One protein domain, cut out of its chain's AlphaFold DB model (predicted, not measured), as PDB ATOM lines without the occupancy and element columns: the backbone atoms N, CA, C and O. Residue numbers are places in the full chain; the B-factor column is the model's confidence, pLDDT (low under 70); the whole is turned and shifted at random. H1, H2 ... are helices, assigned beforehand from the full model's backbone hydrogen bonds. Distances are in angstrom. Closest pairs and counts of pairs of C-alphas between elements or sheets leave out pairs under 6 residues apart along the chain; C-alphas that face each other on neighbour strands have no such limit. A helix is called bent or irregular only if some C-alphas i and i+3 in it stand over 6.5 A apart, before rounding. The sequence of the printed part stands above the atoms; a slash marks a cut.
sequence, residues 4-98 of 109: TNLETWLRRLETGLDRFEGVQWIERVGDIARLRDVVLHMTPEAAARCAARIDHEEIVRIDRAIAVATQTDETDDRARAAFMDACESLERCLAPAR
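What this domain is: This is residues 4 to 98 of the 109 residues of an uncharacterized protein of Alphaproteobacteria bacterium (UniProt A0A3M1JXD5). Four helices, H1, H2, H4 and H5, make an up-and-down bundle, each running against the one before it, and the short helix H3 lies across one end, by the last turns of H5. H1 and H5 fill the middle, with H2 on one side of them and H4 on the other. The printed part has 95 residues with five named helices, H1 to H5 in that order, and no named strand; its class is all helix. It is compact, with a radius of gyration of the C-alphas of 13.0 A and spans of 38 by 27 by 17 A.

How they stand to each other: Start with H1, residues 4 to 17, and go on to H2, residues 23 to 40: this hairpin touches at the C-alphas of Leu 10 and Arg 36, 6.7 A apart and the closest, at a shallow tilt of 15 degrees, opposite ways. Next look at H3, residues 44 to 53, which is apart from H1 and, only just, from H2, the closest C-alphas being 8.4 A apart. H4, residues 56 to 70, is apart from H2 but touches H1, closest at the C-alphas of Gly 16 and Thr 70, 4.6 A apart, the same way at a shallow tilt of 29 degrees. H5, residues 76 to 97, is the hub, touching the four others. With H4 it forms a hairpin at a steep tilt of 42 degrees, closest at the C-alphas of Ala 69 and Ala 79, 4.0 A apart. With residues 83 to 90 alone it only just touches H1, with 3 pairs of C-alphas within 8 A, the closest being Leu 13 and Phe 83 at 7.1 A. Residues 87 to 97 of H5 touch residues 32 to 39 of H2, and residues 93 to 97 touch H3, where the C-alphas of Ala 46 and Ala 97 are closest at 5.5 A, at a steep tilt of 58 degrees. In H1, H3 and H4 every O i to N i+4 pair is within hydrogen-bond range; in H2 11 of 14 are, in H5 16 of 18.

Where its parts are: Find C-alpha 4 at (27.386, -38.812, 37.617); from there H1 runs 19.9 A to residue 17. H2 begins at C-alpha 23 (18.973, -50.647, 64.104) and is 26.6 A long, H3 14.6 A and H4 21.2 A. H5, 31.6 A, ends at C-alpha 97 (13.452, -44.767, 37.154); it has a kink of 27 degrees near residue 91 and is irregular, C-alphas 93 and 96 being 7.5 A apart.

The domain as a whole: Look for the two C-alphas farthest apart, those of Glu 45 and Asp 73, at 39.2 A. The printed part has no cut, and its four links between helices are tight. The mean pLDDT of the printed part is 85.8; residue 72 and residues 96 to 98 are under 70.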
ATOM      1  N   THR A   4      26.211 -39.037  36.763       86.19
ATOM      2  CA  THR A   4      27.386 -38.812  37.617       86.19
ATOM      3  C   THR A   4      27.087 -37.998  38.883       86.19
ATOM      4  O   THR A   4      27.682 -38.259  39.925       86.19
ATOM      5  N   ASN A   5      26.147 -37.045  38.841       87.12
ATOM      6  CA  ASN A   5      25.760 -36.282  40.032       87.12
ATOM      7  C   ASN A   5      25.007 -37.174  41.028       87.12
ATOM      8  O   ASN A   5      25.309 -37.144  42.217       87.12
ATOM      9  N   LEU A   6      24.093 -38.020  40.537       87.69
ATOM     10  CA  LEU A   6      23.359 -38.988  41.360       87.69
ATOM     11  C   LEU A   6      24.314 -40.005  42.003       87.69
ATOM     12  O   LEU A   6      24.226 -40.263  43.199       87.69
ATOM     13  N   GLU A   7      25.271 -40.530  41.231       91.44
ATOM     14  CA  GLU A   7      26.323 -41.425  41.739       91.44
ATOM     15  C   GLU A   7      27.175 -40.743  42.825       91.44
ATOM     16  O   GLU A   7      27.497 -41.352  43.846       91.44
ATOM     17  N   THR A   8      27.516 -39.466  42.627       92.88
ATOM     18  CA  THR A   8      28.301 -38.677  43.589       92.88
ATOM     19  C   THR A   8      27.535 -38.464  44.891       92.88
ATOM     20  O   THR A   8      28.097 -38.644  45.971       92.88
ATOM     21  N   TRP A   9      26.254 -38.114  44.807       92.44
ATOM     22  CA  TRP A   9      25.396 -37.946  45.974       92.44
ATOM     23  C   TRP A   9      25.239 -39.235  46.773       92.44
ATOM     24  O   TRP A   9      25.433 -39.219  47.987       92.44
ATOM     25  N   LEU A  10      24.978 -40.357  46.098       92.31
ATOM     26  CA  LEU A  10      24.855 -41.655  46.757       92.31
ATOM     27  C   LEU A  10      26.147 -42.066  47.455       92.31
ATOM     28  O   LEU A  10      26.097 -42.463  48.611       92.31
ATOM     29  N   ARG A  11      27.309 -41.886  46.814       92.19
ATOM     30  CA  ARG A  11      28.600 -42.188  47.448       92.19
ATOM     31  C   ARG A  11      28.831 -41.358  48.712       92.19
ATOM     32  O   ARG A  11      29.329 -41.873  49.705       92.19
ATOM     33  N   ARG A  12      28.478 -40.069  48.687       92.19
ATOM     34  CA  ARG A  12      28.608 -39.198  49.866       92.19
ATOM     35  C   ARG A  12      27.668 -39.633  50.988       92.19
ATOM     36  O   ARG A  12      28.072 -39.611  52.144       92.19
ATOM     37  N   LEU A  13      26.448 -40.058  50.659       90.56
ATOM     38  CA  LEU A  13      25.526 -40.619  51.643       90.56
ATOM     39  C   LEU A  13      26.042 -41.942  52.214       90.56
ATOM     40  O   LEU A  13      26.035 -42.083  53.425       90.56
ATOM     41  N   GLU A  14      26.569 -42.859  51.400       90.25
ATOM     42  CA  GLU A  14      27.213 -44.089  51.899       90.25
ATOM     43  C   GLU A  14      28.277 -43.763  52.963       90.25
ATOM     44  O   GLU A  14      28.236 -44.307  54.060       90.25
ATOM     45  N   THR A  15      29.149 -42.783  52.696       86.62
ATOM     46  CA  THR A  15      30.156 -42.326  53.672       86.62
ATOM     47  C   THR A  15      29.549 -41.708  54.936       86.62
ATOM     48  O   THR A  15      30.093 -41.871  56.025       86.62
ATOM     49  N   GLY A  16      28.444 -40.967  54.818       83.88
ATOM     50  CA  GLY A  16      27.743 -40.413  55.981       83.88
ATOM     51  C   GLY A  16      27.067 -41.494  56.826       83.88
ATOM     52  O   GLY A  16      27.057 -41.403  58.049       83.88
ATOM     53  N   LEU A  17      26.552 -42.538  56.175       85.25
ATOM     54  CA  LEU A  17      25.835 -43.635  56.812       85.25
ATOM     55  C   LEU A  17      26.739 -44.495  57.702       85.25
ATOM     56  O   LEU A  17      26.292 -44.909  58.767       85.25
ATOM     57  N   ASP A  18      28.005 -44.685  57.318       82.62
ATOM     58  CA  ASP A  18      29.015 -45.411  58.112       82.62
ATOM     59  C   ASP A  18      29.219 -44.821  59.518       82.62
ATOM     60  O   ASP A  18      29.787 -45.464  60.399       82.62
ATOM     61  N   ARG A  19      28.765 -43.583  59.738       79.81
ATOM     62  CA  ARG A  19      28.894 -42.866  61.008       79.81
ATOM     63  C   ARG A  19      27.677 -43.007  61.914       79.81
ATOM     64  O   ARG A  19      27.745 -42.587  63.065       79.81
ATOM     65  N   PHE A  20      26.563 -43.540  61.418       83.44
ATOM     66  CA  PHE A  20      25.337 -43.648  62.199       83.44
ATOM     67  C   PHE A  20      25.172 -45.046  62.787       83.44
ATOM     68  O   PHE A  20      25.096 -46.044  62.073       83.44
ATOM     69  N   GLU A  21      25.049 -45.108  64.110       79.38
ATOM     70  CA  GLU A  21      24.804 -46.350  64.838       79.38
ATOM     71  C   GLU A  21      23.314 -46.531  65.167       79.38
ATOM     72  O   GLU A  21      22.581 -45.572  65.424       79.38
ATOM     73  N   GLY A  22      22.856 -47.786  65.194       80.12
ATOM     74  CA  GLY A  22      21.502 -48.167  65.604       80.12
ATOM     75  C   GLY A  22      20.710 -48.913  64.527       80.12
ATOM     76  O   GLY A  22      20.946 -48.768  63.331       80.12
ATOM     77  N   VAL A  23      19.732 -49.714  64.964       77.44
ATOM     78  CA  VAL A  23      18.973 -50.647  64.104       77.44
ATOM     79  C   VAL A  23      18.290 -49.943  62.928       77.44
ATOM     80  O   VAL A  23      18.314 -50.452  61.812       77.44
ATOM     81  N   GLN A  24      17.763 -48.734  63.143       77.44
ATOM     82  CA  GLN A  24      17.128 -47.937  62.088       77.44
ATOM     83  C   GLN A  24      18.075 -47.589  60.924       77.44
ATOM     84  O   GLN A  24      17.618 -47.384  59.805       77.44
ATOM     85  N   TRP A  25      19.390 -47.531  61.158       82.62
ATOM     86  CA  TRP A  25      20.387 -47.188  60.138       82.62
ATOM     87  C   TRP A  25      20.833 -48.398  59.320       82.62
ATOM     88  O   TRP A  25      21.197 -48.247  58.157       82.62
ATOM     89  N   ILE A  26      20.689 -49.606  59.872       80.69
ATOM     90  CA  ILE A  26      20.908 -50.861  59.141       80.69
ATOM     91  C   ILE A  26      19.926 -50.961  57.966       80.69
ATOM     92  O   ILE A  26      20.325 -51.284  56.848       80.69
ATOM     93  N   GLU A  27      18.654 -50.616  58.183       81.75
ATOM     94  CA  GLU A  27      17.652 -50.578  57.109       81.75
ATOM     95  C   GLU A  27      18.027 -49.560  56.019       81.75
ATOM     96  O   GLU A  27      17.853 -49.824  54.825       81.75
ATOM     97  N   ARG A  28      18.639 -48.434  56.413       85.19
ATOM     98  CA  ARG A  28      19.095 -47.395  55.477       85.19
ATOM     99  C   ARG A  28      20.259 -47.834  54.603       85.19
ATOM    100  O   ARG A  28      20.318 -47.394  53.458       85.19
ATOM    101  N   VAL A  29      21.113 -48.751  55.059       85.00
ATOM    102  CA  VAL A  29      22.139 -49.362  54.191       85.00
ATOM    103  C   VAL A  29      21.462 -50.067  53.015       85.00
ATOM    104  O   VAL A  29      21.859 -49.892  51.861       85.00
ATOM    105  N   GLY A  30      20.381 -50.802  53.288       84.25
ATOM    106  CA  GLY A  30      19.581 -51.468  52.263       84.25
ATOM    107  C   GLY A  30      18.821 -50.506  51.342       84.25
ATOM    108  O   GLY A  30      18.646 -50.803  50.159       84.25
ATOM    109  N   ASP A  31      18.360 -49.359  51.845       86.12
ATOM    110  CA  ASP A  31      17.727 -48.319  51.017       86.12
ATOM    111  C   ASP A  31      18.738 -47.653  50.072       86.12
ATOM    112  O   ASP A  31      18.476 -47.531  48.875       86.12
ATOM    113  N   ILE A  32      19.922 -47.286  50.574       88.31
ATOM    114  CA  ILE A  32      20.993 -46.689  49.763       88.31
ATOM    115  C   ILE A  32      21.480 -47.667  48.690       88.31
ATOM    116  O   ILE A  32      21.612 -47.279  47.527       88.31
ATOM    117  N   ALA A  33      21.657 -48.948  49.033       88.38
ATOM    118  CA  ALA A  33      22.008 -49.982  48.061       88.38
ATOM    119  C   ALA A  33      20.959 -50.098  46.938       88.38
ATOM    120  O   ALA A  33      21.318 -50.191  45.764       88.38
ATOM    121  N   ARG A  34      19.664 -50.011  47.274       86.94
ATOM    122  CA  ARG A  34      18.570 -50.004  46.287       86.94
ATOM    123  C   ARG A  34      18.577 -48.754  45.410       86.94
ATOM    124  O   ARG A  34      18.382 -48.857  44.202       86.94
ATOM    125  N   LEU A  35      18.817 -47.571  45.977       89.19
ATOM    126  CA  LEU A  35      18.944 -46.338  45.193       89.19
ATOM    127  C   LEU A  35      20.128 -46.397  44.224       89.19
ATOM    128  O   LEU A  35      20.018 -45.960  43.078       89.19
ATOM    129  N   ARG A  36      21.244 -46.976  44.668       90.31
ATOM    130  CA  ARG A  36      22.428 -47.201  43.841       90.31
ATOM    131  C   ARG A  36      22.162 -48.162  42.694       90.31
ATOM    132  O   ARG A  36      22.587 -47.867  41.582       90.31
ATOM    133  N   ASP A  37      21.441 -49.250  42.939       90.69
ATOM    134  CA  ASP A  37      21.029 -50.192  41.896       90.69
ATOM    135  C   ASP A  37      20.194 -49.498  40.802       90.69
ATOM    136  O   ASP A  37      20.496 -49.603  39.612       90.69
ATOM    137  N   VAL A  38      19.233 -48.658  41.207       88.94
ATOM    138  CA  VAL A  38      18.415 -47.859  40.277       88.94
ATOM    139  C   VAL A  38      19.276 -46.923  39.430       88.94
ATOM    140  O   VAL A  38      19.062 -46.825  38.224       88.94
ATOM    141  N   VAL A  39      20.252 -46.235  40.031       88.62
ATOM    142  CA  VAL A  39      21.163 -45.341  39.296       88.62
ATOM    143  C   VAL A  39      22.095 -46.126  38.367       88.62
ATOM    144  O   VAL A  39      22.345 -45.683  37.245       88.62
ATOM    145  N   LEU A  40      22.571 -47.299  38.794       89.12
ATOM    146  CA  LEU A  40      23.452 -48.166  38.011       89.12
ATOM    147  C   LEU A  40      22.764 -48.680  36.740       89.12
ATOM    148  O   LEU A  40      23.368 -48.677  35.666       89.12
ATOM    149  N   HIS A  41      21.494 -49.071  36.856       88.50
ATOM    150  CA  HIS A  41      20.677 -49.585  35.756       88.50
ATOM    151  C   HIS A  41      19.852 -48.502  35.040       88.50
ATOM    152  O   HIS A  41      19.023 -48.807  34.180       88.50
ATOM    153  N   MET A  42      20.090 -47.224  35.352       86.88
ATOM    154  CA  MET A  42      19.356 -46.100  34.779       86.88
ATOM    155  C   MET A  42      19.660 -45.914  33.289       86.88
ATOM    156  O   MET A  42      20.812 -45.737  32.882       86.88
ATOM    157  N   THR A  43      18.609 -45.862  32.468       87.81
ATOM    158  CA  THR A  43      18.733 -45.518  31.046       87.81
ATOM    159  C   THR A  43      18.991 -44.014  30.856       87.81
ATOM    160  O   THR A  43      18.602 -43.207  31.705       87.81
ATOM    161  N   PRO A  44      19.588 -43.587  29.726       83.94
ATOM    162  CA  PRO A  44      19.765 -42.163  29.426       83.94
ATOM    163  C   PRO A  44      18.453 -41.367  29.451       83.94
ATOM    164  O   PRO A  44      18.425 -40.227  29.908       83.94
ATOM    165  N   GLU A  45      17.352 -41.980  29.008       85.19
ATOM    166  CA  GLU A  45      16.026 -41.364  29.037       85.19
ATOM    167  C   GLU A  45      15.522 -41.162  30.473       85.19
ATOM    168  O   GLU A  45      15.048 -40.080  30.815       85.19
ATOM    169  N   ALA A  46      15.671 -42.169  31.339       83.31
ATOM    170  CA  ALA A  46      15.316 -42.049  32.750       83.31
ATOM    171  C   ALA A  46      16.153 -40.962  33.445       83.31
ATOM    172  O   ALA A  46      15.598 -40.134  34.165       83.31
ATOM    173  N   ALA A  47      17.455 -40.885  33.146       84.38
ATOM    174  CA  ALA A  47      18.325 -39.823  33.647       84.38
ATOM    175  C   ALA A  47      17.875 -38.427  33.178       84.38
ATOM    176  O   ALA A  47      17.858 -37.487  33.975       84.38
ATOM    177  N   ALA A  48      17.461 -38.287  31.913       83.25
ATOM    178  CA  ALA A  48      16.925 -37.034  31.383       83.25
ATOM    179  C   ALA A  48      15.600 -36.636  32.059       83.25
ATOM    180  O   ALA A  48      15.417 -35.471  32.412       83.25
ATOM    181  N   ARG A  49      14.699 -37.598  32.311       83.56
ATOM    182  CA  ARG A  49      13.444 -37.354  33.044       83.56
ATOM    183  C   ARG A  49      13.695 -36.932  34.492       83.56
ATOM    184  O   ARG A  49      13.032 -36.014  34.967       83.56
ATOM    185  N   CYS A  50      14.654 -37.554  35.179       81.62
ATOM    186  CA  CYS A  50      15.088 -37.122  36.510       81.62
ATOM    187  C   CYS A  50      15.614 -35.681  36.470       81.62
ATOM    188  O   CYS A  50      15.157 -34.838  37.236       81.62
ATOM    189  N   ALA A  51      16.505 -35.375  35.523       81.94
ATOM    190  CA  ALA A  51      17.095 -34.048  35.368       81.94
ATOM    191  C   ALA A  51      16.069 -32.944  35.056       81.94
ATOM    192  O   ALA A  51      16.296 -31.801  35.434       81.94
ATOM    193  N   ALA A  52      14.964 -33.269  34.381       82.38
ATOM    194  CA  ALA A  52      13.902 -32.313  34.066       82.38
ATOM    195  C   ALA A  52      12.964 -32.010  35.251       82.38
ATOM    196  O   ALA A  52      12.270 -30.998  35.231       82.38
ATOM    197  N   ARG A  53      12.907 -32.886  36.263       79.38
ATOM    198  CA  ARG A  53      12.018 -32.743  37.434       79.38
ATOM    199  C   ARG A  53      12.663 -32.033  38.615       79.38
ATOM    200  O   ARG A  53      11.968 -31.690  39.564       79.38
ATOM    201  N   ILE A  54      13.977 -31.899  38.580       84.06
ATOM    202  CA  ILE A  54      14.765 -31.352  39.669       84.06
ATOM    203  C   ILE A  54      15.275 -29.979  39.243       84.06
ATOM    204  O   ILE A  54      16.053 -29.840  38.296       84.06
ATOM    205  N   ASP A  55      14.762 -28.951  39.902       85.56
ATOM    206  CA  ASP A  55      15.211 -27.588  39.672       85.56
ATOM    207  C   ASP A  55      16.541 -27.320  40.391       85.56
ATOM    208  O   ASP A  55      17.096 -28.160  41.105       85.56
ATOM    209  N   HIS A  56      17.096 -26.135  40.155       84.56
ATOM    210  CA  HIS A  56      18.355 -25.737  40.769       84.56
ATOM    211  C   HIS A  56      18.267 -25.646  42.300       84.56
ATOM    212  O   HIS A  56      19.250 -25.945  42.977       84.56
ATOM    213  N   GLU A  57      17.114 -25.267  42.850       87.62
ATOM    214  CA  GLU A  57      16.934 -25.120  44.295       87.62
ATOM    215  C   GLU A  57      16.980 -26.483  44.988       87.62
ATOM    216  O   GLU A  57      17.667 -26.643  45.998       87.62
ATOM    217  N   GLU A  58      16.343 -27.493  44.401       87.38
ATOM    218  CA  GLU A  58      16.351 -28.860  44.909       87.38
ATOM    219  C   GLU A  58      17.749 -29.496  44.801       87.38
ATOM    220  O   GLU A  58      18.179 -30.206  45.709       87.38
ATOM    221  N   ILE A  59      18.518 -29.184  43.749       89.25
ATOM    222  CA  ILE A  59      19.941 -29.572  43.648       89.25
ATOM    223  C   ILE A  59      20.735 -29.003  44.825       89.25
ATOM    224  O   ILE A  59      21.430 -29.743  45.522       89.25
ATOM    225  N   VAL A  60      20.616 -27.693  45.060       90.88
ATOM    226  CA  VAL A  60      21.322 -27.002  46.148       90.88
ATOM    227  C   VAL A  60      20.894 -27.549  47.509       90.88
ATOM    228  O   VAL A  60      21.734 -27.718  48.398       90.88
ATOM    229  N   ARG A  61      19.608 -27.870  47.680       90.81
ATOM    230  CA  ARG A  61      19.079 -28.491  48.895       90.81
ATOM    231  C   ARG A  61      19.711 -29.854  49.151       90.81
ATOM    232  O   ARG A  61      20.217 -30.067  50.252       90.81
ATOM    233  N   ILE A  62      19.738 -30.735  48.150       91.62
ATOM    234  CA  ILE A  62      20.356 -32.065  48.258       91.62
ATOM    235  C   ILE A  62      21.840 -31.934  48.599       91.62
ATOM    236  O   ILE A  62      22.312 -32.565  49.544       91.62
ATOM    237  N   ASP A  63      22.574 -31.075  47.891       92.25
ATOM    238  CA  ASP A  63      23.999 -30.868  48.147       92.25
ATOM    239  C   ASP A  63      24.270 -30.365  49.569       92.25
ATOM    240  O   ASP A  63      25.194 -30.845  50.235       92.25
ATOM    241  N   ARG A  64      23.446 -29.430  50.059       92.88
ATOM    242  CA  ARG A  64      23.537 -28.909  51.424       92.88
ATOM    243  C   ARG A  64      23.211 -29.981  52.458       92.88
ATOM    244  O   ARG A  64      23.940 -30.105  53.439       92.88
ATOM    245  N   ALA A  65      22.144 -30.744  52.250       91.88
ATOM    246  CA  ALA A  65      21.727 -31.809  53.151       91.88
ATOM    247  C   ALA A  65      22.811 -32.893  53.261       91.88
ATOM    248  O   ALA A  65      23.222 -33.250  54.363       91.88
ATOM    249  N   ILE A  66      23.381 -33.319  52.132       92.56
ATOM    250  CA  ILE A  66      24.505 -34.264  52.103       92.56
ATOM    251  C   ILE A  66      25.738 -33.676  52.793       92.56
ATOM    252  O   ILE A  66      26.432 -34.384  53.522       92.56
ATOM    253  N   ALA A  67      26.035 -32.392  52.584       91.62
ATOM    254  CA  ALA A  67      27.157 -31.744  53.255       91.62
ATOM    255  C   ALA A  67      26.989 -31.766  54.780       91.62
ATOM    256  O   ALA A  67      27.923 -32.144  55.474       91.62
ATOM    257  N   VAL A  68      25.804 -31.436  55.295       90.75
ATOM    258  CA  VAL A  68      25.519 -31.487  56.739       90.75
ATOM    259  C   VAL A  68      25.570 -32.924  57.263       90.75
ATOM    260  O   VAL A  68      26.182 -33.172  58.294       90.75
ATOM    261  N   ALA A  69      25.003 -33.884  56.531       89.00
ATOM    262  CA  ALA A  69      25.000 -35.296  56.918       89.00
ATOM    263  C   ALA A  69      26.406 -35.913  57.011       89.00
ATOM    264  O   ALA A  69      26.612 -36.881  57.734       89.00
ATOM    265  N   THR A  70      27.371 -35.370  56.263       87.12
ATOM    266  CA  THR A  70      28.739 -35.908  56.174       87.12
ATOM    267  C   THR A  70      29.762 -35.130  57.003       87.12
ATOM    268  O   THR A  70      30.875 -35.621  57.193       87.12
ATOM    269  N   GLN A  71      29.410 -33.956  57.538       85.25
ATOM    270  CA  GLN A  71      30.305 -33.124  58.351       85.25
ATOM    271  C   GLN A  71      30.603 -33.748  59.716       85.25
ATOM    272  O   GLN A  71      29.726 -34.305  60.374       85.25
ATOM    273  N   THR A  72      31.865 -33.691  60.140       69.69
ATOM    274  CA  THR A  72      32.332 -34.291  61.401       69.69
ATOM    275  C   THR A  72      31.909 -33.516  62.638       69.69
ATOM    276  O   THR A  72      31.719 -34.129  63.682       69.69
ATOM    277  N   ASP A  73      31.708 -32.209  62.489       74.25
ATOM    278  CA  ASP A  73      31.540 -31.274  63.606       74.25
ATOM    279  C   ASP A  73      30.063 -30.938  63.892       74.25
ATOM    280  O   ASP A  73      29.751 -30.142  64.777       74.25
ATOM    281  N   GLU A  74      29.141 -31.526  63.128       74.81
ATOM    282  CA  GLU A  74      27.699 -31.363  63.306       74.81
ATOM    283  C   GLU A  74      27.169 -32.282  64.409       74.81
ATOM    284  O   GLU A  74      27.702 -33.365  64.654       74.81
ATOM    285  N   THR A  75      26.089 -31.869  65.078       75.88
ATOM    286  CA  THR A  75      25.444 -32.742  66.065       75.88
ATOM    287  C   THR A  75      24.870 -33.978  65.379       75.88
ATOM    288  O   THR A  75      24.300 -33.884  64.288       75.88
ATOM    289  N   ASP A  76      24.967 -35.129  66.048       80.00
ATOM    290  CA  ASP A  76      24.484 -36.412  65.528       80.00
ATOM    291  C   ASP A  76      23.034 -36.316  65.026       80.00
ATOM    292  O   ASP A  76      22.728 -36.740  63.916       80.00
ATOM    293  N   ASP A  77      22.144 -35.665  65.776       86.12
ATOM    294  CA  ASP A  77      20.736 -35.519  65.385       86.12
ATOM    295  C   ASP A  77      20.540 -34.646  64.139       86.12
ATOM    296  O   ASP A  77      19.684 -34.937  63.299       86.12
ATOM    297  N   ARG A  78      21.349 -33.594  63.971       87.69
ATOM    298  CA  ARG A  78      21.279 -32.720  62.795       87.69
ATOM    299  C   ARG A  78      21.839 -33.408  61.557       87.69
ATOM    300  O   ARG A  78      21.236 -33.300  60.488       87.69
ATOM    301  N   ALA A  79      22.938 -34.143  61.703       89.19
ATOM    302  CA  ALA A  79      23.504 -34.955  60.631       89.19
ATOM    303  C   ALA A  79      22.509 -36.038  60.177       89.19
ATOM    304  O   ALA A  79      22.258 -36.189  58.980       89.19
ATOM    305  N   ARG A  80      21.859 -36.718  61.129       88.62
ATOM    306  CA  ARG A  80      20.814 -37.722  60.872       88.62
ATOM    307  C   ARG A  80      19.596 -37.134  60.159       88.62
ATOM    308  O   ARG A  80      19.120 -37.710  59.183       88.62
ATOM    309  N   ALA A  81      19.103 -35.977  60.603       90.56
ATOM    310  CA  ALA A  81      17.982 -35.294  59.956       90.56
ATOM    311  C   ALA A  81      18.316 -34.880  58.513       90.56
ATOM    312  O   ALA A  81      17.527 -35.113  57.599       90.56
ATOM    313  N   ALA A  82      19.509 -34.323  58.297       91.94
ATOM    314  CA  ALA A  82      19.969 -33.939  56.968       91.94
ATOM    315  C   ALA A  82      20.163 -35.151  56.045       91.94
ATOM    316  O   ALA A  82      19.842 -35.085  54.860       91.94
ATOM    317  N   PHE A  83      20.624 -36.282  56.582       91.50
ATOM    318  CA  PHE A  83      20.716 -37.525  55.824       91.50
ATOM    319  C   PHE A  83      19.345 -37.985  55.323       91.50
ATOM    320  O   PHE A  83      19.206 -38.366  54.159       91.50
ATOM    321  N   MET A  84      18.325 -37.938  56.185       90.75
ATOM    322  CA  MET A  84      16.961 -38.316  55.809       90.75
ATOM    323  C   MET A  84      16.391 -37.387  54.729       90.75
ATOM    324  O   MET A  84      15.852 -37.890  53.744       90.75
ATOM    325  N   ASP A  85      16.577 -36.067  54.857       92.56
ATOM    326  CA  ASP A  85      16.133 -35.079  53.854       92.56
ATOM    327  C   ASP A  85      16.786 -35.325  52.482       92.56
ATOM    328  O   ASP A  85      16.121 -35.300  51.440       92.56
ATOM    329  N   ALA A  86      18.087 -35.636  52.474       91.81
ATOM    330  CA  ALA A  86      18.808 -35.988  51.257       91.81
ATOM    331  C   ALA A  86      18.280 -37.288  50.629       91.81
ATOM    332  O   ALA A  86      18.051 -37.332  49.419       91.81
ATOM    333  N   CYS A  87      18.049 -38.330  51.435       89.88
ATOM    334  CA  CYS A  87      17.504 -39.597  50.950       89.88
ATOM    335  C   CYS A  87      16.131 -39.402  50.315       89.88
ATOM    336  O   CYS A  87      15.950 -39.780  49.164       89.88
ATOM    337  N   GLU A  88      15.193 -38.761  51.014       89.19
ATOM    338  CA  GLU A  88      13.835 -38.528  50.517       89.19
ATOM    339  C   GLU A  88      13.834 -37.749  49.193       89.19
ATOM    340  O   GLU A  88      13.109 -38.082  48.252       89.19
ATOM    341  N   SER A  89      14.693 -36.737  49.084       89.56
ATOM    342  CA  SER A  89      14.842 -35.946  47.860       89.56
ATOM    343  C   SER A  89      15.378 -36.788  46.694       89.56
ATOM    344  O   SER A  89      14.861 -36.709  45.575       89.56
ATOM    345  N   LEU A  90      16.349 -37.672  46.950       87.94
ATOM    346  CA  LEU A  90      16.837 -38.629  45.953       87.94
ATOM    347  C   LEU A  90      15.773 -39.664  45.578       87.94
ATOM    348  O   LEU A  90      15.628 -39.975  44.397       87.94
ATOM    349  N   GLU A  91      14.993 -40.171  46.534       88.19
ATOM    350  CA  GLU A  91      13.892 -41.092  46.248       88.19
ATOM    351  C   GLU A  91      12.846 -40.451  45.333       88.19
ATOM    352  O   GLU A  91      12.448 -41.064  44.341       88.19
ATOM    353  N   ARG A  92      12.439 -39.205  45.618       84.44
ATOM    354  CA  ARG A  92      11.496 -38.440  44.784       84.44
ATOM    355  C   ARG A  92      12.037 -38.210  43.375       84.44
ATOM    356  O   ARG A  92      11.285 -38.312  42.404       84.44
ATOM    357  N   CYS A  93      13.334 -37.930  43.254       84.81
ATOM    358  CA  CYS A  93      14.006 -37.767  41.967       84.81
ATOM    359  C   CYS A  93      14.035 -39.084  41.172       84.81
ATOM    360  O   CYS A  93      13.730 -39.097  39.979       84.81
ATOM    361  N   LEU A  94      14.351 -40.198  41.839       83.81
ATOM    362  CA  LEU A  94      14.568 -41.515  41.235       83.81
ATOM    363  C   LEU A  94      13.292 -42.351  41.066       83.81
ATOM    364  O   LEU A  94      13.324 -43.354  40.355       83.81
ATOM    365  N   ALA A  95      12.168 -41.958  41.668       80.56
ATOM    366  CA  ALA A  95      10.892 -42.673  41.581       80.56
ATOM    367  C   ALA A  95      10.476 -43.090  40.148       80.56
ATOM    368  O   ALA A  95      10.047 -44.231  39.985       80.56
ATOM    369  N   PRO A  96      10.648 -42.264  39.092       69.50
ATOM    370  CA  PRO A  96      10.287 -42.638  37.719       69.50
ATOM    371  C   PRO A  96      11.236 -43.655  37.067       69.50
ATOM    372  O   PRO A  96      10.911 -44.200  36.014       69.50
ATOM    373  N   ALA A  97      12.426 -43.849  37.641       68.56
ATOM    374  CA  ALA A  97      13.452 -44.767  37.154       68.56
ATOM    375  C   ALA A  97      13.399 -46.137  37.855       68.56
ATOM    376  O   ALA A  97      14.102 -47.054  37.440       68.56
ATOM    377  N   ARG A  98      12.575 -46.292  38.903       63.75
ATOM    378  CA  ARG A  98      12.381 -47.569  39.604       63.75
ATOM    379  C   ARG A  98      11.540 -48.511  38.724       63.75
ATOM    380  O   ARG A  98      10.400 -48.163  38.420       63.75
TER     381      ARG A  98